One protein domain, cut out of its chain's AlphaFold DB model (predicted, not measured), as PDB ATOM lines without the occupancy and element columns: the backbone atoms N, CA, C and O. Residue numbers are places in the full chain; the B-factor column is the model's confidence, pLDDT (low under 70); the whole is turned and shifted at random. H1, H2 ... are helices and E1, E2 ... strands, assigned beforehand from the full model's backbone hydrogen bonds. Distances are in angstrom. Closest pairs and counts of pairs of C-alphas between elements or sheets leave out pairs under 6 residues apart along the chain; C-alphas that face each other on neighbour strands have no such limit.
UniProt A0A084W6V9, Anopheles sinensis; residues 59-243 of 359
ATOM      1  N   CYS A  59     306.319 -73.516  11.543       88.69
ATOM      2  CA  CYS A  59     306.968 -74.629  10.862       88.69
ATOM      3  C   CYS A  59     306.446 -75.923  11.471       88.69
ATOM      4  O   CYS A  59     306.473 -76.079  12.693       88.69
ATOM      5  N   HIS A  60     305.945 -76.821  10.629       86.62
ATOM      6  CA  HIS A  60     305.531 -78.144  11.061       86.62
ATOM      7  C   HIS A  60     306.761 -78.929  11.563       86.62
ATOM      8  O   HIS A  60     307.816 -78.834  10.933       86.62
ATOM      9  N   PRO A  61     306.666 -79.723  12.650       83.00
ATOM     10  CA  PRO A  61     307.825 -80.398  13.254       83.00
ATOM     11  C   PRO A  61     308.638 -81.281  12.300       83.00
ATOM     12  O   PRO A  61     309.849 -81.402  12.446       83.00
ATOM     13  N   ASN A  62     307.973 -81.876  11.308       83.69
ATOM     14  CA  ASN A  62     308.585 -82.796  10.342       83.69
ATOM     15  C   ASN A  62     309.055 -82.108   9.049       83.69
ATOM     16  O   ASN A  62     309.293 -82.788   8.056       83.69
ATOM     17  N   VAL A  63     309.111 -80.774   9.023       86.00
ATOM     18  CA  VAL A  63     309.486 -79.995   7.838       86.00
ATOM     19  C   VAL A  63     310.505 -78.934   8.217       86.00
ATOM     20  O   VAL A  63     310.363 -78.254   9.231       86.00
ATOM     21  N   THR A  64     311.498 -78.734   7.353       88.69
ATOM     22  CA  THR A  64     312.353 -77.543   7.411       88.69
ATOM     23  C   THR A  64     311.926 -76.579   6.318       88.69
ATOM     24  O   THR A  64     311.958 -76.936   5.146       88.69
ATOM     25  N   PHE A  65     311.554 -75.350   6.680       92.56
ATOM     26  CA  PHE A  65     311.182 -74.317   5.715       92.56
ATOM     27  C   PHE A  65     311.873 -72.991   6.023       92.56
ATOM     28  O   PHE A  65     311.588 -72.336   7.025       92.56
ATOM     29  N   LEU A  66     312.776 -72.574   5.134       93.75
ATOM     30  CA  LEU A  66     313.538 -71.337   5.271       93.75
ATOM     31  C   LEU A  66     313.510 -70.544   3.971       93.75
ATOM     32  O   LEU A  66     313.823 -71.063   2.905       93.75
ATOM     33  N   VAL A  67     313.211 -69.250   4.072       94.81
ATOM     34  CA  VAL A  67     313.293 -68.330   2.935       94.81
ATOM     35  C   VAL A  67     314.445 -67.367   3.163       94.81
ATOM     36  O   VAL A  67     314.452 -66.578   4.113       94.81
ATOM     37  N   LEU A  68     315.424 -67.427   2.270       94.12
ATOM     38  CA  LEU A  68     316.653 -66.657   2.321       94.12
ATOM     39  C   LEU A  68     316.669 -65.611   1.214       94.12
ATOM     40  O   LEU A  68     316.093 -65.785   0.139       94.12
ATOM     41  N   LEU A  69     317.352 -64.506   1.492       93.25
ATOM     42  CA  LEU A  69     317.672 -63.510   0.488       93.25
ATOM     43  C   LEU A  69     319.152 -63.697   0.110       93.25
ATOM     44  O   LEU A  69     320.008 -63.420   0.946       93.25
ATOM     45  N   PRO A  70     319.471 -64.179  -1.105       87.56
ATOM     46  CA  PRO A  70     320.834 -64.571  -1.470       87.56
ATOM     47  C   PRO A  70     321.799 -63.384  -1.594       87.56
ATOM     48  O   PRO A  70     323.008 -63.566  -1.509       87.56
ATOM     49  N   SER A  71     321.282 -62.169  -1.798       88.50
ATOM     50  CA  SER A  71     322.073 -60.937  -1.821       88.50
ATOM     51  C   SER A  71     321.402 -59.865  -0.976       88.50
ATOM     52  O   SER A  71     320.192 -59.663  -1.071       88.50
ATOM     53  N   THR A  72     322.186 -59.133  -0.190       88.38
ATOM     54  CA  THR A  72     321.690 -58.018   0.624       88.38
ATOM     55  C   THR A  72     321.479 -56.745  -0.195       88.38
ATOM     56  O   THR A  72     320.796 -55.833   0.260       88.38
ATOM     57  N   GLU A  73     321.976 -56.669  -1.431       91.62
ATOM     58  CA  GLU A  73     321.675 -55.566  -2.344       91.62
ATOM     59  C   GLU A  73     321.614 -55.993  -3.812       91.62
ATOM     60  O   GLU A  73     322.127 -57.038  -4.217       91.62
ATOM     61  N   GLY A  74     320.962 -55.173  -4.630       90.25
ATOM     62  CA  GLY A  74     320.881 -55.388  -6.066       90.25
ATOM     63  C   GLY A  74     320.360 -54.169  -6.816       90.25
ATOM     64  O   GLY A  74     320.173 -53.082  -6.256       90.25
ATOM     65  N   SER A  75     320.112 -54.345  -8.116       88.88
ATOM     66  CA  SER A  75     319.565 -53.284  -8.966       88.88
ATOM     67  C   SER A  75     318.118 -52.979  -8.572       88.88
ATOM     68  O   SER A  75     317.173 -53.634  -9.006       88.88
ATOM     69  N   GLY A  76     317.948 -51.978  -7.706       94.25
ATOM     70  CA  GLY A  76     316.640 -51.527  -7.237       94.25
ATOM     71  C   GLY A  76     316.190 -52.114  -5.903       94.25
ATOM     72  O   GLY A  76     315.042 -51.888  -5.541       94.25
ATOM     73  N   PHE A  77     317.053 -52.801  -5.150       96.69
ATOM     74  CA  PHE A  77     316.725 -53.222  -3.787       96.69
ATOM     75  C   PHE A  77     317.931 -53.196  -2.846       96.69
ATOM     76  O   PHE A  77     319.079 -53.272  -3.278       96.69
ATOM     77  N   VAL A  78     317.654 -53.075  -1.549       97.56
ATOM     78  CA  VAL A  78     318.636 -53.201  -0.465       97.56
ATOM     79  C   VAL A  78     317.959 -53.786   0.771       97.56
ATOM     80  O   VAL A  78     316.834 -53.417   1.109       97.56
ATOM     81  N   PHE A  79     318.632 -54.704   1.446       97.44
ATOM     82  CA  PHE A  79     318.211 -55.310   2.694       97.44
ATOM     83  C   PHE A  79     318.960 -54.661   3.854       97.44
ATOM     84  O   PHE A  79     320.187 -54.591   3.857       97.44
ATOM     85  N   SER A  80     318.213 -54.187   4.846       96.88
ATOM     86  CA  SER A  80     318.784 -53.689   6.093       96.88
ATOM     87  C   SER A  80     318.784 -54.804   7.124       96.88
ATOM     88  O   SER A  80     317.726 -55.186   7.628       96.88
ATOM     89  N   GLU A  81     319.971 -55.272   7.498       95.06
ATOM     90  CA  GLU A  81     320.142 -56.233   8.592       95.06
ATOM     91  C   GLU A  81     319.703 -55.638   9.937       95.06
ATOM     92  O   GLU A  81     319.082 -56.317  10.754       95.06
ATOM     93  N   LYS A  82     319.925 -54.335  10.152       94.50
ATOM     94  CA  LYS A  82     319.513 -53.646  11.388       94.50
ATOM     95  C   LYS A  82     318.000 -53.634  11.563       94.50
ATOM     96  O   LYS A  82     317.505 -53.649  12.691       94.50
ATOM     97  N   LEU A  83     317.259 -53.535  10.463       95.12
ATOM     98  CA  LEU A  83     315.797 -53.504  10.467       95.12
ATOM     99  C   LEU A  83     315.171 -54.871  10.175       95.12
ATOM    100  O   LEU A  83     313.965 -54.994  10.361       95.12
ATOM    101  N   GLN A  84     315.960 -55.854   9.726       95.56
ATOM    102  CA  GLN A  84     315.479 -57.111   9.138       95.56
ATOM    103  C   GLN A  84     314.397 -56.849   8.074       95.56
ATOM    104  O   GLN A  84     313.316 -57.437   8.076       95.56
ATOM    105  N   LYS A  85     314.669 -55.876   7.190       97.12
ATOM    106  CA  LYS A  85     313.676 -55.307   6.271       97.12
ATOM    107  C   LYS A  85     314.269 -55.015   4.898       97.12
ATOM    108  O   LYS A  85     315.314 -54.380   4.780       97.12
ATOM    109  N   LEU A  86     313.548 -55.434   3.864       97.75
ATOM    110  CA  LEU A  86     313.888 -55.226   2.462       97.75
ATOM    111  C   LEU A  86     313.258 -53.928   1.933       97.75
ATOM    112  O   LEU A  86     312.054 -53.706   2.054       97.75
ATOM    113  N   PHE A  87     314.062 -53.075   1.312       98.19
ATOM    114  CA  PHE A  87     313.625 -51.838   0.673       98.19
ATOM    115  C   PHE A  87     313.777 -51.977  -0.840       98.19
ATOM    116  O   PHE A  87     314.869 -52.245  -1.335       98.19
ATOM    117  N   LEU A  88     312.681 -51.787  -1.567       97.56
ATOM    118  CA  LEU A  88     312.561 -52.053  -3.001       97.56
ATOM    119  C   LEU A  88     312.152 -50.782  -3.741       97.56
ATOM    120  O   LEU A  88     311.321 -50.009  -3.261       97.56
ATOM    121  N   LYS A  89     312.694 -50.588  -4.939       97.12
ATOM    122  CA  LYS A  89     312.184 -49.637  -5.926       97.12
ATOM    123  C   LYS A  89     310.980 -50.256  -6.641       97.12
ATOM    124  O   LYS A  89     310.916 -51.471  -6.813       97.12
ATOM    125  N   LEU A  90     310.042 -49.422  -7.088       95.50
ATOM    126  CA  LEU A  90     308.977 -49.854  -7.997       95.50
ATOM    127  C   LEU A  90     309.569 -50.560  -9.232       95.50
ATOM    128  O   LEU A  90     310.617 -50.145  -9.731       95.50
ATOM    129  N   ASP A  91     308.904 -51.628  -9.663       93.94
ATOM    130  CA  ASP A  91     309.240 -52.513 -10.785       93.94
ATOM    131  C   ASP A  91     310.592 -53.228 -10.683       93.94
ATOM    132  O   ASP A  91     310.998 -53.913 -11.625       93.94
ATOM    133  N   SER A  92     311.267 -53.131  -9.533       92.69
ATOM    134  CA  SER A  92     312.479 -53.902  -9.267       92.69
ATOM    135  C   SER A  92     312.174 -55.393  -9.156       92.69
ATOM    136  O   SER A  92     311.104 -55.802  -8.697       92.69
ATOM    137  N   VAL A  93     313.147 -56.194  -9.588       94.81
ATOM    138  CA  VAL A  93     313.113 -57.652  -9.511       94.81
ATOM    139  C   VAL A  93     314.017 -58.101  -8.368       94.81
ATOM    140  O   VAL A  93     315.158 -57.651  -8.257       94.81
ATOM    141  N   CYS A  94     313.509 -58.988  -7.520       95.25
ATOM    142  CA  CYS A  94     314.214 -59.523  -6.367       95.25
ATOM    143  C   CYS A  94     313.999 -61.037  -6.292       95.25
ATOM    144  O   CYS A  94     312.869 -61.511  -6.415       95.25
ATOM    145  N   SER A  95     315.079 -61.796  -6.111       95.69
ATOM    146  CA  SER A  95     315.013 -63.251  -5.976       95.69
ATOM    147  C   SER A  95     315.186 -63.668  -4.523       95.69
ATOM    148  O   SER A  95     316.071 -63.166  -3.839       95.69
ATOM    149  N   PHE A  96     314.383 -64.632  -4.101       95.81
ATOM    150  CA  PHE A  96     314.456 -65.325  -2.824       95.81
ATOM    151  C   PHE A  96     314.831 -66.786  -3.079       95.81
ATOM    152  O   PHE A  96     314.513 -67.338  -4.131       95.81
ATOM    153  N   GLU A  97     315.502 -67.411  -2.124       94.81
ATOM    154  CA  GLU A  97     315.817 -68.836  -2.144       94.81
ATOM    155  C   GLU A  97     315.028 -69.516  -1.027       94.81
ATOM    156  O   GLU A  97     315.256 -69.245   0.151       94.81
ATOM    157  N   ALA A  98     314.068 -70.359  -1.394       93.00
ATOM    158  CA  ALA A  98     313.301 -71.156  -0.450       93.00
ATOM    159  C   ALA A  98     313.956 -72.529  -0.314       93.00
ATOM    160  O   ALA A  98     313.939 -73.305  -1.265       93.00
ATOM    161  N   LYS A  99     314.531 -72.816   0.853       91.69
ATOM    162  CA  LYS A  99     315.069 -74.128   1.213       91.69
ATOM    163  C   LYS A  99     314.000 -74.902   1.961       91.69
ATOM    164  O   LYS A  99     313.494 -74.413   2.976       91.69
ATOM    165  N   CYS A 100     313.655 -76.065   1.429       88.38
ATOM    166  CA  CYS A 100     312.571 -76.889   1.939       88.38
ATOM    167  C   CYS A 100     313.065 -78.330   2.061       88.38
ATOM    168  O   CYS A 100     313.618 -78.865   1.103       88.38
ATOM    169  N   ASP A 101     312.858 -78.936   3.222       86.44
ATOM    170  CA  ASP A 101     312.988 -80.379   3.422       86.44
ATOM    171  C   ASP A 101     311.605 -80.899   3.801       86.44
ATOM    172  O   ASP A 101     311.074 -80.532   4.856       86.44
ATOM    173  N   VAL A 102     310.982 -81.631   2.877       80.38
ATOM    174  CA  VAL A 102     309.574 -82.032   2.939       80.38
ATOM    175  C   VAL A 102     309.435 -83.546   2.800       80.38
ATOM    176  O   VAL A 102     310.214 -84.162   2.070       80.38
ATOM    177  N   PRO A 103     308.435 -84.164   3.454       73.56
ATOM    178  CA  PRO A 103     308.142 -85.577   3.262       73.56
ATOM    179  C   PRO A 103     307.900 -85.900   1.783       73.56
ATOM    180  O   PRO A 103     307.108 -85.234   1.115       73.56
ATOM    181  N   GLY A 104     308.575 -86.930   1.272       73.06
ATOM    182  CA  GLY A 104     308.386 -87.386  -0.104       73.06
ATOM    183  C   GLY A 104     306.963 -87.895  -0.366       73.06
ATOM    184  O   GLY A 104     306.269 -88.334   0.549       73.06
ATOM    185  N   GLY A 105     306.542 -87.870  -1.634       72.31
ATOM    186  CA  GLY A 105     305.249 -88.414  -2.076       72.31
ATOM    187  C   GLY A 105     304.108 -87.399  -2.209       72.31
ATOM    188  O   GLY A 105     303.031 -87.776  -2.664       72.31
ATOM    189  N   HIS A 106     304.343 -86.125  -1.883       75.50
ATOM    190  CA  HIS A 106     303.382 -85.036  -2.074       75.50
ATOM    191  C   HIS A 106     303.956 -83.941  -2.975       75.50
ATOM    192  O   HIS A 106     305.148 -83.634  -2.908       75.50
ATOM    193  N   THR A 107     303.103 -83.315  -3.787       84.88
ATOM    194  CA  THR A 107     303.454 -82.057  -4.451       84.88
ATOM    195  C   THR A 107     303.256 -80.911  -3.470       84.88
ATOM    196  O   THR A 107     302.198 -80.777  -2.853       84.88
ATOM    197  N   PHE A 108     304.267 -80.056  -3.351       90.44
ATOM    198  CA  PHE A 108     304.192 -78.856  -2.529       90.44
ATOM    199  C   PHE A 108     304.193 -77.601  -3.394       90.44
ATOM    200  O   PHE A 108     304.685 -77.585  -4.521       90.44
ATOM    201  N   TYR A 109     303.672 -76.519  -2.837       93.50
ATOM    202  CA  TYR A 109     303.605 -75.209  -3.455       93.50
ATOM    203  C   TYR A 109     304.221 -74.176  -2.525       93.50
ATOM    204  O   TYR A 109     303.907 -74.105  -1.340       93.50
ATOM    205  N   LEU A 110     305.063 -73.319  -3.088       95.56
ATOM    206  CA  LEU A 110     305.520 -72.108  -2.431       95.56
ATOM    207  C   LEU A 110     304.582 -70.963  -2.804       95.56
ATOM    208  O   LEU A 110     304.609 -70.481  -3.939       95.56
ATOM    209  N   ARG A 111     303.775 -70.501  -1.849       96.81
ATOM    210  CA  ARG A 111     302.942 -69.304  -1.998       96.81
ATOM    211  C   ARG A 111     303.689 -68.078  -1.475       96.81
ATOM    212  O   ARG A 111     304.310 -68.127  -0.419       96.81
ATOM    213  N   ALA A 112     303.592 -66.955  -2.182       97.69
ATOM    214  CA  ALA A 112     304.060 -65.647  -1.730       97.69
ATOM    215  C   ALA A 112     302.934 -64.610  -1.795       97.69
ATOM    216  O   ALA A 112     302.348 -64.373  -2.855       97.69
ATOM    217  N   MET A 113     302.657 -63.966  -0.661       96.62
ATOM    218  CA  MET A 113     301.570 -63.002  -0.494       96.62
ATOM    219  C   MET A 113     302.080 -61.711   0.148       96.62
ATOM    220  O   MET A 113     302.818 -61.747   1.131       96.62
ATOM    221  N   LEU A 114     301.656 -60.558  -0.374       97.19
ATOM    222  CA  LEU A 114     301.905 -59.267   0.266       97.19
ATOM    223  C   LEU A 114     300.764 -58.933   1.226       97.19
ATOM    224  O   LEU A 114     299.608 -58.849   0.817       97.19
ATOM    225  N   VAL A 115     301.093 -58.689   2.491       95.44
ATOM    226  CA  VAL A 115     300.105 -58.408   3.540       95.44
ATOM    227  C   VAL A 115     300.472 -57.154   4.319       95.44
ATOM    228  O   VAL A 115     301.645 -56.769   4.374       95.44
ATOM    229  N   SER A 116     299.480 -56.523   4.948       94.00
ATOM    230  CA  SER A 116     299.738 -55.514   5.977       94.00
ATOM    231  C   SER A 116     300.124 -56.189   7.291       94.00
ATOM    232  O   SER A 116     299.491 -57.157   7.700       94.00
ATOM    233  N   VAL A 117     301.143 -55.655   7.967       93.25
ATOM    234  CA  VAL A 117     301.546 -56.087   9.319       93.25
ATOM    235  C   VAL A 117     300.919 -55.230  10.421       93.25
ATOM    236  O   VAL A 117     301.262 -55.368  11.592       93.25
ATOM    237  N   VAL A 118     300.041 -54.295  10.053       91.06
ATOM    238  CA  VAL A 118     299.259 -53.498  11.001       91.06
ATOM    239  C   VAL A 118     298.061 -54.342  11.443       91.06
ATOM    240  O   VAL A 118     297.234 -54.661  10.584       91.06
ATOM    241  N   PRO A 119     297.936 -54.707  12.736       86.25
ATOM    242  CA  PRO A 119     296.864 -55.587  13.209       86.25
ATOM    243  C   PRO A 119     295.465 -55.090  12.835       86.25
ATOM    244  O   PRO A 119     294.609 -55.873  12.431       86.25
ATOM    245  N   GLU A 120     295.250 -53.775  12.890       88.38
ATOM    246  CA  GLU A 120     293.969 -53.140  12.575       88.38
ATOM    247  C   GLU A 120     293.583 -53.296  11.097       88.38
ATOM    248  O   GLU A 120     292.401 -53.287  10.771       88.38
ATOM    249  N   SER A 121     294.557 -53.479  10.201       88.56
ATOM    250  CA  SER A 121     294.345 -53.603   8.753       88.56
ATOM    251  C   SER A 121     294.634 -55.007   8.219       88.56
ATOM    252  O   SER A 121     294.646 -55.210   7.009       88.56
ATOM    253  N   GLN A 122     294.845 -56.003   9.086       84.88
ATOM    254  CA  GLN A 122     295.139 -57.380   8.665       84.88
ATOM    255  C   GLN A 122     293.975 -58.014   7.881       84.88
ATOM    256  O   GLN A 122     294.183 -58.885   7.036       84.88
ATOM    257  N   HIS A 123     292.747 -57.552   8.116       86.56
ATOM    258  CA  HIS A 123     291.545 -57.991   7.406       86.56
ATOM    259  C   HIS A 123     291.444 -57.446   5.968       86.56
ATOM    260  O   HIS A 123     290.721 -58.020   5.160       86.56
ATOM    261  N   GLU A 124     292.177 -56.381   5.632       89.94
ATOM    262  CA  GLU A 124     292.139 -55.748   4.312       89.94
ATOM    263  C   GLU A 124     293.172 -56.386   3.357       89.94
ATOM    264  O   GLU A 124     294.351 -56.519   3.712       89.94
ATOM    265  N   PRO A 125     292.776 -56.784   2.132       91.81
ATOM    266  CA  PRO A 125     293.717 -57.253   1.119       91.81
ATOM    267  C   PRO A 125     294.547 -56.096   0.544       91.81
ATOM    268  O   PRO A 125     294.083 -54.961   0.420       91.81
ATOM    269  N   VAL A 126     295.791 -56.388   0.151       93.88
ATOM    270  CA  VAL A 126     296.679 -55.409  -0.492       93.88
ATOM    271  C   VAL A 126     296.530 -55.512  -2.008       93.88
ATOM    272  O   VAL A 126     296.828 -56.547  -2.599       93.88
ATOM    273  N   LEU A 127     296.091 -54.419  -2.635       94.19
ATOM    274  CA  LEU A 127     295.755 -54.356  -4.058       94.19
ATOM    275  C   LEU A 127     296.611 -53.333  -4.795       94.19
ATOM    276  O   LEU A 127     296.994 -52.290  -4.248       94.19
ATOM    277  N   ARG A 128     296.881 -53.600  -6.073       95.44
ATOM    278  CA  ARG A 128     297.547 -52.635  -6.947       95.44
ATOM    279  C   ARG A 128     296.621 -51.447  -7.189       95.44
ATOM    280  O   ARG A 128     295.433 -51.619  -7.435       95.44
ATOM    281  N   CYS A 129     297.146 -50.225  -7.112       94.88
ATOM    282  CA  CYS A 129     296.311 -49.033  -7.236       94.88
ATOM    283  C   CYS A 129     295.898 -48.772  -8.693       94.88
ATOM    284  O   CYS A 129     296.650 -49.068  -9.622       94.88
ATOM    285  N   ARG A 130     294.737 -48.133  -8.887       93.25
ATOM    286  CA  ARG A 130     294.188 -47.812 -10.219       93.25
ATOM    287  C   ARG A 130     295.159 -47.037 -11.113       93.25
ATOM    288  O   ARG A 130     295.188 -47.266 -12.312       93.25
ATOM    289  N   ASN A 131     295.979 -46.159 -10.532       93.88
ATOM    290  CA  ASN A 131     296.939 -45.363 -11.297       93.88
ATOM    291  C   ASN A 131     298.038 -46.231 -11.923       93.88
ATOM    292  O   ASN A 131     298.359 -46.035 -13.086       93.88
ATOM    293  N   HIS A 132     298.587 -47.198 -11.178       93.50
ATOM    294  CA  HIS A 132     299.566 -48.133 -11.738       93.50
ATOM    295  C   HIS A 132     298.898 -49.156 -12.665       93.50
ATOM    296  O   HIS A 132     299.496 -49.540 -13.658       93.50
ATOM    297  N   GLN A 133     297.649 -49.559 -12.415       92.75
ATOM    298  CA  GLN A 133     296.911 -50.394 -13.375       92.75
ATOM    299  C   GLN A 133     296.711 -49.681 -14.725       92.75
ATOM    300  O   GLN A 133     296.826 -50.297 -15.775       92.75
ATOM    301  N   ALA A 134     296.448 -48.372 -14.713       90.38
ATOM    302  CA  ALA A 134     296.227 -47.589 -15.928       90.38
ATOM    303  C   ALA A 134     297.491 -47.384 -16.784       90.38
ATOM    304  O   ALA A 134     297.374 -46.998 -17.943       90.38
ATOM    305  N   THR A 135     298.690 -47.618 -16.232       88.12
ATOM    306  CA  THR A 135     299.942 -47.562 -17.007       88.12
ATOM    307  C   THR A 135     300.211 -48.836 -17.801       88.12
ATOM    308  O   THR A 135     301.119 -48.848 -18.630       88.12
ATOM    309  N   ASP A 136     299.443 -49.902 -17.569       83.62
ATOM    310  CA  ASP A 136     299.554 -51.115 -18.367       83.62
ATOM    311  C   ASP A 136     298.985 -50.817 -19.759       83.62
ATOM    312  O   ASP A 136     297.805 -50.502 -19.907       83.62
ATOM    313  N   GLU A 137     299.810 -50.907 -20.804       74.75
ATOM    314  CA  GLU A 137     299.443 -50.586 -22.197       74.75
ATOM    315  C   GLU A 137     298.474 -51.617 -22.830       74.75
ATOM    316  O   GLU A 137     298.594 -51.953 -24.006       74.75
ATOM    317  N   GLY A 138     297.559 -52.206 -22.052       65.50
ATOM    318  CA  GLY A 138     296.658 -53.281 -22.487       65.50
ATOM    319  C   GLY A 138     297.353 -54.622 -22.755       65.50
ATOM    320  O   GLY A 138     296.743 -55.532 -23.305       65.50
ATOM    321  N   LYS A 139     298.634 -54.749 -22.385       62.06
ATOM    322  CA  LYS A 139     299.470 -55.942 -22.623       62.06
ATOM    323  C   LYS A 139     299.350 -57.009 -21.536       62.06
ATOM    324  O   LYS A 139     299.894 -58.098 -21.696       62.06
ATOM    325  N   GLU A 140     298.707 -56.691 -20.421       72.50
ATOM    326  CA  GLU A 140     298.643 -57.581 -19.269       72.50
ATOM    327  C   GLU A 140     297.329 -58.342 -19.203       72.50
ATOM    328  O   GLU A 140     296.260 -57.800 -19.478       72.50
ATOM    329  N   PHE A 141     297.418 -59.608 -18.801       79.38
ATOM    330  CA  PHE A 141     296.245 -60.429 -18.550       79.38
ATOM    331  C   PHE A 141     295.434 -59.843 -17.387       79.38
ATOM    332  O   PHE A 141     295.993 -59.449 -16.362       79.38
ATOM    333  N   GLU A 142     294.104 -59.833 -17.504       81.06
ATOM    334  CA  GLU A 142     293.222 -59.326 -16.438       81.06
ATOM    335  C   GLU A 142     293.465 -60.035 -15.093       81.06
ATOM    336  O   GLU A 142     293.351 -59.412 -14.039       81.06
ATOM    337  N   CYS A 143     293.911 -61.299 -15.109       81.94
ATOM    338  CA  CYS A 143     294.234 -62.052 -13.896       81.94
ATOM    339  C   CYS A 143     295.449 -61.523 -13.112       81.94
ATOM    340  O   CYS A 143     295.537 -61.799 -11.924       81.94
ATOM    341  N   ILE A 144     296.361 -60.749 -13.719       90.50
ATOM    342  CA  ILE A 144     297.563 -60.216 -13.038       90.50
ATOM    343  C   ILE A 144     297.469 -58.723 -12.709       90.50
ATOM    344  O   ILE A 144     298.303 -58.187 -11.978       90.50
ATOM    345  N   LYS A 145     296.449 -58.043 -13.233       91.62
ATOM    346  CA  LYS A 145     296.307 -56.583 -13.200       91.62
ATOM    347  C   LYS A 145     296.231 -56.015 -11.784       91.62
ATOM    348  O   LYS A 145     296.831 -54.976 -11.494       91.62
ATOM    349  N   GLU A 146     295.528 -56.711 -10.892       93.31
ATOM    350  CA  GLU A 146     295.338 -56.296  -9.497       93.31
ATOM    351  C   GLU A 146     296.464 -56.767  -8.558       93.31
ATOM    352  O   GLU A 146     296.577 -56.269  -7.431       93.31
ATOM    353  N   HIS A 147     297.346 -57.658  -9.026       96.00
ATOM    354  CA  HIS A 147     298.462 -58.172  -8.237       96.00
ATOM    355  C   HIS A 147     299.577 -57.132  -8.087       96.00
ATOM    356  O   HIS A 147     300.122 -56.604  -9.057       96.00
ATOM    357  N   VAL A 148     299.975 -56.882  -6.837       96.75
ATOM    358  CA  VAL A 148     301.156 -56.061  -6.509       96.75
ATOM    359  C   VAL A 148     302.448 -56.857  -6.683       96.75
ATOM    360  O   VAL A 148     303.485 -56.287  -7.018       96.75
ATOM    361  N   VAL A 149     302.389 -58.163  -6.417       97.31
ATOM    362  CA  VAL A 149     303.518 -59.089  -6.518       97.31
ATOM    363  C   VAL A 149     303.352 -59.905  -7.788       97.31
ATOM    364  O   VAL A 149     302.356 -60.605  -7.950       97.31
ATOM    365  N   ARG A 150     304.341 -59.826  -8.674       96.00
ATOM    366  CA  ARG A 150     304.435 -60.629  -9.892       96.00
ATOM    367  C   ARG A 150     305.577 -61.618  -9.796       96.00
ATOM    368  O   ARG A 150     306.576 -61.338  -9.143       96.00
ATOM    369  N   CYS A 151     305.448 -62.742 -10.481       96.25
ATOM    370  CA  CYS A 151     306.468 -63.777 -10.546       96.25
ATOM    371  C   CYS A 151     307.117 -63.825 -11.929       96.25
ATOM    372  O   CYS A 151     306.471 -63.554 -12.942       96.25
ATOM    373  N   LYS A 152     308.415 -64.134 -11.960       95.88
ATOM    374  CA  LYS A 152     309.207 -64.325 -13.186       95.88
ATOM    375  C   LYS A 152     309.664 -65.771 -13.379       95.88
ATOM    376  O   LYS A 152     310.429 -66.034 -14.299       95.88
ATOM    377  N   ASN A 153     309.243 -66.684 -12.508       94.38
ATOM    378  CA  ASN A 153     309.521 -68.106 -12.657       94.38
ATOM    379  C   ASN A 153     308.794 -68.663 -13.887       94.38
ATOM    380  O   ASN A 153     307.739 -68.159 -14.256       94.38
ATOM    381  N   GLU A 154     309.331 -69.709 -14.510       91.00
ATOM    382  CA  GLU A 154     308.686 -70.337 -15.673       91.00
ATOM    383  C   GLU A 154     307.357 -70.990 -15.287       91.00
ATOM    384  O   GLU A 154     306.332 -70.743 -15.917       91.00
ATOM    385  N   GLN A 155     307.362 -71.759 -14.198       92.38
ATOM    386  CA  GLN A 155     306.170 -72.379 -13.633       92.38
ATOM    387  C   GLN A 155     305.695 -71.570 -12.429       92.38
ATOM    388  O   GLN A 155     306.366 -71.512 -11.400       92.38
ATOM    389  N   HIS A 156     304.550 -70.914 -12.574       94.88
ATOM    390  CA  HIS A 156     303.864 -70.219 -11.494       94.88
ATOM    391  C   HIS A 156     302.389 -70.032 -11.840       94.88
ATOM    392  O   HIS A 156     302.005 -70.027 -13.009       94.88
ATOM    393  N   GLU A 157     301.578 -69.808 -10.817       94.88
ATOM    394  CA  GLU A 157     300.177 -69.439 -10.950       94.88
ATOM    395  C   GLU A 157     299.863 -68.211 -10.093       94.88
ATOM    396  O   GLU A 157     300.457 -67.981  -9.035       94.88
ATOM    397  N   TYR A 158     298.916 -67.410 -10.569       95.94
ATOM    398  CA  TYR A 158     298.337 -66.302  -9.822       95.94
ATOM    399  C   TYR A 158     297.010 -66.764  -9.234       95.94
ATOM    400  O   TYR A 158     296.156 -67.269  -9.960       95.94
ATOM    401  N   VAL A 159     296.842 -66.588  -7.925       93.81
ATOM    402  CA  VAL A 159     295.641 -67.009  -7.191       93.81
ATOM    403  C   VAL A 159     295.042 -65.848  -6.411       93.81
ATOM    404  O   VAL A 159     295.732 -64.875  -6.100       93.81
ATOM    405  N   GLY A 160     293.767 -65.984  -6.051       91.50
ATOM    406  CA  GLY A 160     293.035 -65.032  -5.222       91.50
ATOM    407  C   GLY A 160     292.203 -64.017  -6.007       91.50
ATOM    408  O   GLY A 160     292.149 -64.022  -7.236       91.50
ATOM    409  N   ARG A 161     291.503 -63.157  -5.265       90.38
ATOM    410  CA  ARG A 161     290.598 -62.124  -5.785       90.38
ATOM    411  C   ARG A 161     290.623 -60.872  -4.910       90.38
ATOM    412  O   ARG A 161     290.886 -60.948  -3.711       90.38
ATOM    413  N   GLY A 162     290.270 -59.719  -5.481       83.75
ATOM    414  CA  GLY A 162     290.300 -58.436  -4.769       83.75
ATOM    415  C   GLY A 162     289.371 -58.352  -3.554       83.75
ATOM    416  O   GLY A 162     289.621 -57.581  -2.631       83.75
ATOM    417  N   THR A 163     288.332 -59.188  -3.518       85.25
ATOM    418  CA  THR A 163     287.377 -59.321  -2.408       85.25
ATOM    419  C   THR A 163     287.712 -60.472  -1.452       85.25
ATOM    420  O   THR A 163     286.858 -60.885  -0.668       85.25
ATOM    421  N   GLY A 164     288.929 -61.024  -1.521       82.75
ATOM    422  CA  GLY A 164     289.347 -62.171  -0.720       82.75
ATOM    423  C   GLY A 164     289.328 -61.882   0.780       82.75
ATOM    424  O   GLY A 164     290.204 -61.192   1.304       82.75
ATOM    425  N   ALA A 165     288.319 -62.418   1.471       79.62
ATOM    426  CA  ALA A 165     288.158 -62.263   2.913       79.62
ATOM    427  C   ALA A 165     289.092 -63.201   3.691       79.62
ATOM    428  O   ALA A 165     289.634 -62.798   4.723       79.62
ATOM    429  N   PHE A 166     289.288 -64.415   3.167       85.69
ATOM    430  CA  PHE A 166     290.094 -65.475   3.764       85.69
ATOM    431  C   PHE A 166     291.520 -65.490   3.217       85.69
ATOM    432  O   PHE A 166     291.773 -64.920   2.156       85.69
ATOM    433  N   PHE A 167     292.455 -66.122   3.933       87.88
ATOM    434  CA  PHE A 167     293.851 -66.258   3.496       87.88
ATOM    435  C   PHE A 167     293.962 -66.821   2.072       87.88
ATOM    436  O   PHE A 167     294.624 -66.230   1.220       87.88
ATOM    437  N   GLU A 168     293.279 -67.931   1.808       88.94
ATOM    438  CA  GLU A 168     293.342 -68.655   0.536       88.94
ATOM    439  C   GLU A 168     292.840 -67.831  -0.654       88.94
ATOM    440  O   GLU A 168     293.393 -67.936  -1.749       88.94
ATOM    441  N   ASP A 169     291.877 -66.941  -0.400       89.62
ATOM    442  CA  ASP A 169     291.240 -66.078  -1.389       89.62
ATOM    443  C   ASP A 169     292.040 -64.807  -1.715       89.62
ATOM    444  O   ASP A 169     291.632 -64.037  -2.591       89.62
ATOM    445  N   ARG A 170     293.137 -64.514  -1.005       92.25
ATOM    446  CA  ARG A 170     293.908 -63.281  -1.233       92.25
ATOM    447  C   ARG A 170     294.884 -63.426  -2.383       92.25
ATOM    448  O   ARG A 170     295.451 -64.492  -2.605       92.25
ATOM    449  N   TYR A 171     295.137 -62.302  -3.051       95.62
ATOM    450  CA  TYR A 171     296.106 -62.251  -4.133       95.62
ATOM    451  C   TYR A 171     297.489 -62.723  -3.699       95.62
ATOM    452  O   TYR A 171     298.157 -62.102  -2.870       95.62
ATOM    453  N   ALA A 172     297.921 -63.814  -4.318       96.38
ATOM    454  CA  ALA A 172     299.218 -64.422  -4.106       96.38
ATOM    455  C   ALA A 172     299.725 -65.042  -5.410       96.38
ATOM    456  O   ALA A 172     298.983 -65.212  -6.378       96.38
ATOM    457  N   VAL A 173     301.008 -65.376  -5.423       97.12
ATOM    458  CA  VAL A 173     301.601 -66.229  -6.455       97.12
ATOM    459  C   VAL A 173     301.920 -67.567  -5.810       97.12
ATOM    460  O   VAL A 173     302.488 -67.567  -4.719       97.12
ATOM    461  N   ARG A 174     301.601 -68.681  -6.473       95.75
ATOM    462  CA  ARG A 174     302.069 -70.021  -6.095       95.75
ATOM    463  C   ARG A 174     303.048 -70.546  -7.141       95.75
ATOM    464  O   ARG A 174     302.866 -70.344  -8.338       95.75
ATOM    465  N   VAL A 175     304.108 -71.193  -6.677       95.38
ATOM    466  CA  VAL A 175     305.113 -71.860  -7.511       95.38
ATOM    467  C   VAL A 175     305.174 -73.321  -7.078       95.38
ATOM    468  O   VAL A 175     305.394 -73.561  -5.889       95.38
ATOM    469  N   PRO A 176     304.966 -74.290  -7.988       92.69
ATOM    470  CA  PRO A 176     305.103 -75.696  -7.642       92.69
ATOM    471  C   PRO A 176     306.556 -76.008  -7.269       92.69
ATOM    472  O   PRO A 176     307.498 -75.508  -7.887       92.69
ATOM    473  N   LEU A 177     306.728 -76.829  -6.240       88.38
ATOM    474  CA  LEU A 177     308.001 -77.406  -5.839       88.38
ATOM    475  C   LEU A 177     308.097 -78.806  -6.449       88.38
ATOM    476  O   LEU A 177     307.133 -79.568  -6.428       88.38
ATOM    477  N   GLY A 178     309.254 -79.134  -7.022       74.38
ATOM    478  CA  GLY A 178     309.513 -80.486  -7.508       74.38
ATOM    479  C   GLY A 178     309.691 -81.459  -6.342       74.38
ATOM    480  O   GLY A 178     310.135 -81.062  -5.265       74.38
ATOM    481  N   ALA A 179     309.401 -82.742  -6.573       64.62
ATOM    482  CA  ALA A 179     309.494 -83.790  -5.549       64.62
ATOM    483  C   ALA A 179     310.880 -83.878  -4.869       64.62
ATOM    484  O   ALA A 179     310.949 -84.211  -3.692       64.62
ATOM    485  N   ASP A 180     311.956 -83.503  -5.576       63.94
ATOM    486  CA  ASP A 180     313.345 -83.572  -5.089       63.94
ATOM    487  C   ASP A 180     314.016 -82.189  -4.925       63.94
ATOM    488  O   ASP A 180     315.239 -82.083  -4.782       63.94
ATOM    489  N   THR A 181     313.259 -81.086  -5.000       64.06
ATOM    490  CA  THR A 181     313.867 -79.746  -4.896       64.06
ATOM    491  C   THR A 181     314.200 -79.380  -3.450       64.06
ATOM    492  O   THR A 181     313.352 -78.892  -2.715       64.06
ATOM    493  N   VAL A 182     315.479 -79.516  -3.083       70.25
ATOM    494  CA  VAL A 182     316.050 -79.022  -1.808       70.25
ATOM    495  C   VAL A 182     315.978 -77.489  -1.701       70.25
ATOM    496  O   VAL A 182     315.962 -76.913  -0.610       70.25
ATOM    497  N   GLY A 183     315.933 -76.800  -2.845       80.00
ATOM    498  CA  GLY A 183     315.829 -75.352  -2.900       80.00
ATOM    499  C   GLY A 183     315.168 -74.852  -4.178       80.00
ATOM    500  O   GLY A 183     315.543 -75.261  -5.276       80.00
ATOM    501  N   THR A 184     314.229 -73.917  -4.035       89.25
ATOM    502  CA  THR A 184     313.545 -73.257  -5.152       89.25
ATOM    503  C   THR A 184     313.829 -71.765  -5.136       89.25
ATOM    504  O   THR A 184     313.576 -71.058  -4.158       89.25
ATOM    505  N   LYS A 185     314.346 -71.258  -6.258       92.69
ATOM    506  CA  LYS A 185     314.552 -69.825  -6.459       92.69
ATOM    507  C   LYS A 185     313.237 -69.177  -6.877       92.69
ATOM    508  O   LYS A 185     312.727 -69.463  -7.953       92.69
ATOM    509  N   LEU A 186     312.727 -68.253  -6.076       95.12
ATOM    510  CA  LEU A 186     311.514 -67.489  -6.350       95.12
ATOM    511  C   LEU A 186     311.874 -66.059  -6.758       95.12
ATOM    512  O   LEU A 186     312.423 -65.306  -5.960       95.12
ATOM    513  N   THR A 187     311.568 -65.660  -7.992       96.69
ATOM    514  CA  THR A 187     311.907 -64.329  -8.517       96.69
ATOM    515  C   THR A 187     310.661 -63.464  -8.643       96.69
ATOM    516  O   THR A 187     309.785 -63.739  -9.463       96.69
ATOM    517  N   LEU A 188     310.594 -62.406  -7.834       97.44
ATOM    518  CA  LEU A 188     309.427 -61.541  -7.689       97.44
ATOM    519  C   LEU A 188     309.684 -60.128  -8.223       97.44
ATOM    520  O   LEU A 188     310.797 -59.613  -8.144       97.44
ATOM    521  N   GLN A 189     308.631 -59.487  -8.723       97.00
ATOM    522  CA  GLN A 189     308.597 -58.089  -9.147       97.00
ATOM    523  C   GLN A 189     307.453 -57.353  -8.438       97.00
ATOM    524  O   GLN A 189     306.374 -57.919  -8.260       97.00
ATOM    525  N   PHE A 190     307.669 -56.090  -8.062       96.75
ATOM    526  CA  PHE A 190     306.708 -55.297  -7.285       96.75
ATOM    527  C   PHE A 190     306.196 -54.088  -8.064       96.75
ATOM    528  O   PHE A 190     306.970 -53.195  -8.393       96.75
ATOM    529  N   THR A 191     304.890 -54.028  -8.309       95.62
ATOM    530  CA  THR A 191     304.277 -53.143  -9.325       95.62
ATOM    531  C   THR A 191     303.370 -52.066  -8.721       95.62
ATOM    532  O   THR A 191     302.580 -51.420  -9.413       95.62
ATOM    533  N   CYS A 192     303.468 -51.863  -7.404       96.69
ATOM    534  CA  CYS A 192     302.819 -50.778  -6.675       96.69
ATOM    535  C   CYS A 192     303.684 -50.336  -5.486       96.69
ATOM    536  O   CYS A 192     304.496 -51.109  -4.988       96.69
ATOM    537  N   GLN A 193     303.501 -49.104  -5.007       96.50
ATOM    538  CA  GLN A 193     304.265 -48.559  -3.880       96.50
ATOM    539  C   GLN A 193     303.439 -48.515  -2.596       96.50
ATOM    540  O   GLN A 193     302.225 -48.318  -2.633       96.50
ATOM    541  N   ASN A 194     304.112 -48.563  -1.444       96.12
ATOM    542  CA  ASN A 194     303.447 -48.506  -0.140       96.12
ATOM    543  C   ASN A 194     302.638 -47.222   0.074       96.12
ATOM    544  O   ASN A 194     301.634 -47.238   0.774       96.12
ATOM    545  N   THR A 195     303.048 -46.100  -0.519       94.94
ATOM    546  CA  THR A 195     302.322 -44.823  -0.429       94.94
ATOM    547  C   THR A 195     300.983 -44.835  -1.163       94.94
ATOM    548  O   THR A 195     300.126 -44.013  -0.837       94.94
ATOM    549  N   CYS A 196     300.788 -45.755  -2.112       94.81
ATOM    550  CA  CYS A 196     299.527 -45.928  -2.828       94.81
ATOM    551  C   CYS A 196     298.459 -46.622  -1.982       94.81
ATOM    552  O   CYS A 196     297.275 -46.467  -2.268       94.81
ATOM    553  N   PHE A 197     298.864 -47.389  -0.969       92.62
ATOM    554  CA  PHE A 197     297.930 -48.063  -0.080       92.62
ATOM    555  C   PHE A 197     297.377 -47.090   0.969       92.62
ATOM    556  O   PHE A 197     298.017 -46.084   1.325       92.62
ATOM    557  N   ASN A 198     296.202 -47.430   1.505       87.88
ATOM    558  CA  ASN A 198     295.612 -46.751   2.657       87.88
ATOM    559  C   ASN A 198     296.642 -46.632   3.785       87.88
ATOM    560  O   ASN A 198     297.516 -47.484   3.931       87.88
ATOM    561  N   THR A 199     296.549 -45.586   4.605       83.06
ATOM    562  CA  THR A 199     297.546 -45.310   5.654       83.06
ATOM    563  C   THR A 199     297.793 -46.514   6.577       83.06
ATOM    564  O   THR A 199     298.945 -46.770   6.931       83.06
ATOM    565  N   GLY A 200     296.751 -47.295   6.889       81.19
ATOM    566  CA  GLY A 200     296.839 -48.534   7.679       81.19
ATOM    567  C   GLY A 200     297.477 -49.731   6.956       81.19
ATOM    568  O   GLY A 200     297.962 -50.656   7.596       81.19
ATOM    569  N   LEU A 201     297.583 -49.696   5.627       85.56
ATOM    570  CA  LEU A 201     298.158 -50.763   4.797       85.56
ATOM    571  C   LEU A 201     299.625 -50.527   4.414       85.56
ATOM    572  O   LEU A 201     300.237 -51.336   3.722       85.56
ATOM    573  N   ARG A 202     300.226 -49.408   4.834       90.81
ATOM    574  CA  ARG A 202     301.564 -49.015   4.356       90.81
ATOM    575  C   ARG A 202     302.710 -49.801   4.977       90.81
ATOM    576  O   ARG A 202     303.816 -49.745   4.441       90.81
ATOM    577  N   LYS A 203     302.501 -50.486   6.103       94.19
ATOM    578  CA  LYS A 203     303.519 -51.372   6.681       94.19
ATOM    579  C   LYS A 203     303.244 -52.777   6.175       94.19
ATOM    580  O   LYS A 203     302.259 -53.380   6.580       94.19
ATOM    581  N   THR A 204     304.112 -53.277   5.308       96.88
ATOM    582  CA  THR A 204     303.880 -54.536   4.600       96.88
ATOM    583  C   THR A 204     304.945 -55.580   4.897       96.88
ATOM    584  O   THR A 204     306.091 -55.248   5.218       96.88
ATOM    585  N   ALA A 205     304.586 -56.843   4.724       97.25
ATOM    586  CA  ALA A 205     305.522 -57.955   4.668       97.25
ATOM    587  C   ALA A 205     305.113 -58.934   3.569       97.25
ATOM    588  O   ALA A 205     303.936 -59.030   3.218       97.25
ATOM    589  N   LEU A 206     306.099 -59.650   3.039       97.69
ATOM    590  CA  LEU A 206     305.862 -60.876   2.297       97.69
ATOM    591  C   LEU A 206     305.686 -62.010   3.293       97.69
ATOM    592  O   LEU A 206     306.567 -62.243   4.121       97.69
ATOM    593  N   VAL A 207     304.556 -62.693   3.188       97.19
ATOM    594  CA  VAL A 207     304.301 -63.967   3.850       97.19
ATOM    595  C   VAL A 207     304.515 -65.049   2.806       97.19
ATOM    596  O   VAL A 207     303.835 -65.069   1.777       97.19
ATOM    597  N   PHE A 208     305.493 -65.907   3.065       97.50
ATOM    598  CA  PHE A 208     305.746 -67.111   2.294       97.50
ATOM    599  C   PHE A 208     305.133 -68.289   3.031       97.50
ATOM    600  O   PHE A 208     305.388 -68.434   4.228       97.50
ATOM    601  N   THR A 209     304.365 -69.118   2.337       95.94
ATOM    602  CA  THR A 209     303.823 -70.365   2.881       95.94
ATOM    603  C   THR A 209     304.221 -71.545   2.013       95.94
ATOM    604  O   THR A 209     304.255 -71.448   0.787       95.94
ATOM    605  N   LEU A 210     304.552 -72.645   2.675       94.12
ATOM    606  CA  LEU A 210     304.723 -73.953   2.067       94.12
ATOM    607  C   LEU A 210     303.395 -74.696   2.212       94.12
ATOM    608  O   LEU A 210     302.954 -74.925   3.337       94.12
ATOM    609  N   GLU A 211     302.756 -75.015   1.093       92.38
ATOM    610  CA  GLU A 211     301.407 -75.587   1.027       92.38
ATOM    611  C   GLU A 211     301.426 -76.948   0.334       92.38
ATOM    612  O   GLU A 211     302.173 -77.123  -0.625       92.38
ATOM    613  N   ASP A 212     300.602 -77.893   0.776       88.44
ATOM    614  CA  ASP A 212     300.338 -79.116   0.007       88.44
ATOM    615  C   ASP A 212     299.259 -78.889  -1.075       88.44
ATOM    616  O   ASP A 212     298.734 -77.783  -1.253       88.44
ATOM    617  N   GLU A 213     298.931 -79.937  -1.834       86.38
ATOM    618  CA  GLU A 213     297.868 -79.912  -2.850       86.38
ATOM    619  C   GLU A 213     296.479 -79.597  -2.273       86.38
ATOM    620  O   GLU A 213     295.652 -79.000  -2.964       86.38
ATOM    621  N   ALA A 214     296.228 -79.961  -1.011       83.31
ATOM    622  CA  ALA A 214     294.970 -79.699  -0.318       83.31
ATOM    623  C   ALA A 214     294.889 -78.270   0.255       83.31
ATOM    624  O   ALA A 214     293.820 -77.842   0.684       83.31
ATOM    625  N   GLY A 215     295.992 -77.514   0.224       83.62
ATOM    626  CA  GLY A 215     296.075 -76.143   0.720       83.62
ATOM    627  C   GLY A 215     296.473 -76.029   2.191       83.62
ATOM    628  O   GLY A 215     296.472 -74.916   2.722       83.62
ATOM    629  N   HIS A 216     296.852 -77.125   2.857       86.50
ATOM    630  CA  HIS A 216     297.345 -77.051   4.231       86.50
ATOM    631  C   HIS A 216     298.716 -76.386   4.269       86.50
ATOM    632  O   HIS A 216     299.592 -76.696   3.463       86.50
ATOM    633  N   VAL A 217     298.929 -75.498   5.242       90.31
ATOM    634  CA  VAL A 217     300.216 -74.820   5.424       90.31
ATOM    635  C   VAL A 217     301.126 -75.661   6.316       90.31
ATOM    636  O   VAL A 217     300.833 -75.872   7.485       90.31
ATOM    637  N   TRP A 218     302.277 -76.061   5.784       91.19
ATOM    638  CA  TRP A 218     303.326 -76.814   6.483       91.19
ATOM    639  C   TRP A 218     304.441 -75.917   7.027       91.19
ATOM    640  O   TRP A 218     305.179 -76.289   7.936       91.19
ATOM    641  N   GLY A 219     304.567 -74.708   6.488       92.56
ATOM    642  CA  GLY A 219     305.567 -73.743   6.920       92.56
ATOM    643  C   GLY A 219     305.191 -72.329   6.516       92.56
ATOM    644  O   GLY A 219     304.519 -72.112   5.511       92.56
ATOM    645  N   ARG A 220     305.628 -71.352   7.307       95.50
ATOM    646  CA  ARG A 220     305.408 -69.926   7.098       95.50
ATOM    647  C   ARG A 220     306.634 -69.128   7.512       95.50
ATOM    648  O   ARG A 220     307.086 -69.205   8.652       95.50
ATOM    649  N   GLN A 221     307.119 -68.313   6.585       96.19
ATOM    650  CA  GLN A 221     308.272 -67.434   6.753       96.19
ATOM    651  C   GLN A 221     307.903 -66.019   6.323       96.19
ATOM    652  O   GLN A 221     307.117 -65.822   5.393       96.19
ATOM    653  N   ILE A 222     308.455 -65.017   7.004       96.81
ATOM    654  CA  ILE A 222     308.020 -63.630   6.837       96.81
ATOM    655  C   ILE A 222     309.220 -62.754   6.521       96.81
ATOM    656  O   ILE A 222     310.248 -62.812   7.191       96.81
ATOM    657  N   LYS A 223     309.088 -61.897   5.506       97.06
ATOM    658  CA  LYS A 223     310.083 -60.864   5.194       97.06
ATOM    659  C   LYS A 223     309.414 -59.504   5.179       97.06
ATOM    660  O   LYS A 223     308.565 -59.226   4.335       97.06
ATOM    661  N   HIS A 224     309.800 -58.627   6.102       97.44
ATOM    662  CA  HIS A 224     309.318 -57.250   6.093       97.44
ATOM    663  C   HIS A 224     309.824 -56.525   4.850       97.44
ATOM    664  O   HIS A 224     311.018 -56.568   4.550       97.44
ATOM    665  N   ILE A 225     308.927 -55.825   4.149       97.50
ATOM    666  CA  ILE A 225     309.288 -55.100   2.931       97.50
ATOM    667  C   ILE A 225     308.745 -53.669   2.910       97.50
ATOM    668  O   ILE A 225     307.738 -53.352   3.548       97.50
ATOM    669  N   LYS A 226     309.393 -52.797   2.135       97.50
ATOM    670  CA  LYS A 226     308.893 -51.468   1.767       97.50
ATOM    671  C   LYS A 226     309.252 -51.138   0.323       97.50
ATOM    672  O   LYS A 226     310.423 -51.005  -0.015       97.50
ATOM    673  N   ILE A 227     308.235 -50.931  -0.502       98.00
ATOM    674  CA  ILE A 227     308.332 -50.530  -1.902       98.00
ATOM    675  C   ILE A 227     308.168 -49.010  -1.988       98.00
ATOM    676  O   ILE A 227     307.125 -48.451  -1.631       98.00
ATOM    677  N   CYS A 228     309.214 -48.314  -2.426       96.81
ATOM    678  CA  CYS A 228     309.260 -46.855  -2.461       96.81
ATOM    679  C   CYS A 228     310.255 -46.332  -3.506       96.81
ATOM    680  O   CYS A 228     311.214 -47.000  -3.882       96.81
ATOM    681  N   THR A 229     310.055 -45.097  -3.970       95.06
ATOM    682  CA  THR A 229     310.904 -44.496  -5.014       95.06
ATOM    683  C   THR A 229     312.366 -44.341  -4.584       95.06
ATOM    684  O   THR A 229     313.275 -44.620  -5.362       95.06
ATOM    685  N   ASN A 230     312.605 -43.910  -3.340       95.88
ATOM    686  CA  ASN A 230     313.940 -43.608  -2.810       95.88
ATOM    687  C   ASN A 230     314.349 -44.613  -1.723       95.88
ATOM    688  O   ASN A 230     314.649 -44.235  -0.591       95.88
ATOM    689  N   TYR A 231     314.350 -45.896  -2.082       96.81
ATOM    690  CA  TYR A 231     314.534 -47.034  -1.178       96.81
ATOM    691  C   TYR A 231     315.773 -46.945  -0.263       96.81
ATOM    692  O   TYR A 231     315.652 -47.184   0.936       96.81
ATOM    693  N   ARG A 232     316.932 -46.486  -0.766       96.50
ATOM    694  CA  ARG A 232     318.147 -46.293   0.057       96.50
ATOM    695  C   ARG A 232     318.003 -45.174   1.096       96.50
ATOM    696  O   ARG A 232     318.386 -45.346   2.248       96.50
ATOM    697  N   ARG A 233     317.424 -44.031   0.712       97.25
ATOM    698  CA  ARG A 233     317.186 -42.898   1.628       97.25
ATOM    699  C   ARG A 233     316.206 -43.286   2.730       97.25
ATOM    700  O   ARG A 233     316.415 -42.956   3.892       97.25
ATOM    701  N   ASP A 234     315.138 -43.980   2.355       96.56
ATOM    702  CA  ASP A 234     314.112 -44.431   3.287       96.56
ATOM    703  C   ASP A 234     314.660 -45.465   4.280       96.56
ATOM    704  O   ASP A 234     314.349 -45.367   5.467       96.56
ATOM    705  N   MET A 235     315.525 -46.382   3.830       97.12
ATOM    706  CA  MET A 235     316.263 -47.296   4.706       97.12
ATOM    707  C   MET A 235     317.096 -46.531   5.740       97.12
ATOM    708  O   MET A 235     316.924 -46.744   6.936       97.12
ATOM    709  N   LEU A 236     317.949 -45.598   5.299       97.12
ATOM    710  CA  LEU A 236     318.807 -44.812   6.197       97.12
ATOM    711  C   LEU A 236     317.994 -44.000   7.214       97.12
ATOM    712  O   LEU A 236     318.363 -43.912   8.386       97.12
ATOM    713  N   ASN A 237     316.871 -43.423   6.782       96.62
ATOM    714  CA  ASN A 237     315.977 -42.678   7.664       96.62
ATOM    715  C   ASN A 237     315.337 -43.581   8.726       96.62
ATOM    716  O   ASN A 237     315.280 -43.193   9.893       96.62
ATOM    717  N   GLU A 238     314.868 -44.774   8.348       96.31
ATOM    718  CA  GLU A 238     314.285 -45.734   9.293       96.31
ATOM    719  C   GLU A 238     315.340 -46.325  10.242       96.31
ATOM    720  O   GLU A 238     315.073 -46.456  11.435       96.31
ATOM    721  N   GLU A 239     316.557 -46.601   9.763       96.44
ATOM    722  CA  GLU A 239     317.674 -47.022  10.617       96.44
ATOM    723  C   GLU A 239     318.016 -45.947  11.650       96.44
ATOM    724  O   GLU A 239     318.119 -46.239  12.843       96.44
ATOM    725  N   LYS A 240     318.125 -44.684  11.219       95.62
ATOM    726  CA  LYS A 240     318.376 -43.555  12.121       95.62
ATOM    727  C   LYS A 240     317.250 -43.393  13.139       95.62
ATOM    728  O   LYS A 240     317.525 -43.173  14.315       95.62
ATOM    729  N   ALA A 241     315.993 -43.530  12.717       92.88
ATOM    730  CA  ALA A 241     314.849 -43.460  13.619       92.88
ATOM    731  C   ALA A 241     314.871 -44.584  14.672       92.88
ATOM    732  O   ALA A 241     314.574 -44.321  15.835       92.88
ATOM    733  N   LYS A 242     315.289 -45.805  14.302       89.62
ATOM    734  CA  LYS A 242     315.447 -46.922  15.250       89.62
ATOM    735  C   LYS A 242     316.541 -46.653  16.289       89.62
ATOM    736  O   LYS A 242     316.370 -47.021  17.446       89.62
ATOM    737  N   LEU A 243     317.627 -45.979  15.901       83.31
ATOM    738  CA  LEU A 243     318.710 -45.592  16.815       83.31
ATOM    739  C   LEU A 243     318.303 -44.457  17.769       83.31
ATOM    740  O   LEU A 243     318.656 -44.485  18.944       83.31
TER     741      LEU A 243
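Overview. This is residues 59 to 243 of the 359 residues of a protein of Anopheles sinensis (UniProt A0A084W6V9). Two strongly twisted sheets lie partly face to face as a sandwich, with E1 coming close to E11 along one side and E6 and E9 close to E8 along the other. The hairpin E2 and E3 extends the larger sheet at one end, where helix H3 packs on it; the short helices H1 and H2 sit on loops outside the sandwich, and residues 137 to 142 stick out. The printed part has 185 residues, with eleven named strands and three named helices in the order E1 E2 E3 E4 E5 H1 H2 E6 E7 E8 E9 E10 E11 H3. The sheets run E1 E4 E9 E6, antiparallel, and E2 E3 E11 E10 E5 E8 E7, mixed; the class is mixed, helices and strands, with 92 residues, under half, in named elements. The whole is compact, with a radius of gyration of the C-alphas of 16.2 A, and spans 46 by 41 by 33 A.

Arrangement. E1, residues 64 to 68, is antiparallel to E4, residues 93 to 101, with N 66 and O 99 2.9 A apart, within hydrogen-bond range. E9, residues 183 to 190, is antiparallel to E4 (N 96 to O 186, 2.8 A) and to E6, residues 149 to 151 (N 150 to O 189, 2.8 A). In the other sheet E2, residues 77 to 80, and E3, residues 85 to 88, form a hairpin (N 78 to O 87, 2.9 A). E3 is parallel to E11, residues 217 to 227 (N 88 to O 226, 2.8 A), which forms a hairpin with E10, residues 204 to 212 (N 208 to O 221, 2.8 A). E5, residues 108 to 116, is antiparallel to E10 (N 111 to O 209, 2.8 A) and to E8, residues 172 to 177 (N 110 to O 175, 2.8 A). E8 forms a hairpin with E7, residues 157 to 159 (N 157 to O 174, 2.8 A). Between the sheets, the closest C-alphas of E1 and E11, Phe 65 and Gly 219, are 5.8 A apart, and those of E6 and E8, Cys 151 and Val 173, 6.8 A. H3, residues 231 to 243, is on the larger sheet at a height of 9.6 A, two layers of helix and sheet; it lies over E3, along it at 9 degrees on the local plane, and the closest C-alphas, Phe 87 and Tyr 231, are 5.2 A apart. H2, residues 142 to 145, only grazes that sheet; H1, residues 130 to 133, is on neither sheet. Every O i to N i+4 pair of H3 is within hydrogen-bond range; H1 and H2 are too short for one.

Along the chain. E1 begins at C-alpha 64 (312.353, -77.543, 7.411). E4 is 26.1 A long, E5 25.2 A, E9 22.5 A, E10 25.3 A and E11 26.6 A; E11 bends by 53 degrees at residue 224. H3 is 18.5 A long and ends at C-alpha 243 (318.710, -45.592, 16.815).

Size, cuts and confidence. The C-alphas farthest apart, Gly 105 and Lys 240, are 48.8 A apart. The printed part has no cut; the links E5 to H1, E7 to E8 and E9 to E10 are long. Residues 138 to 139 and 179 to 181 have pLDDT under 70.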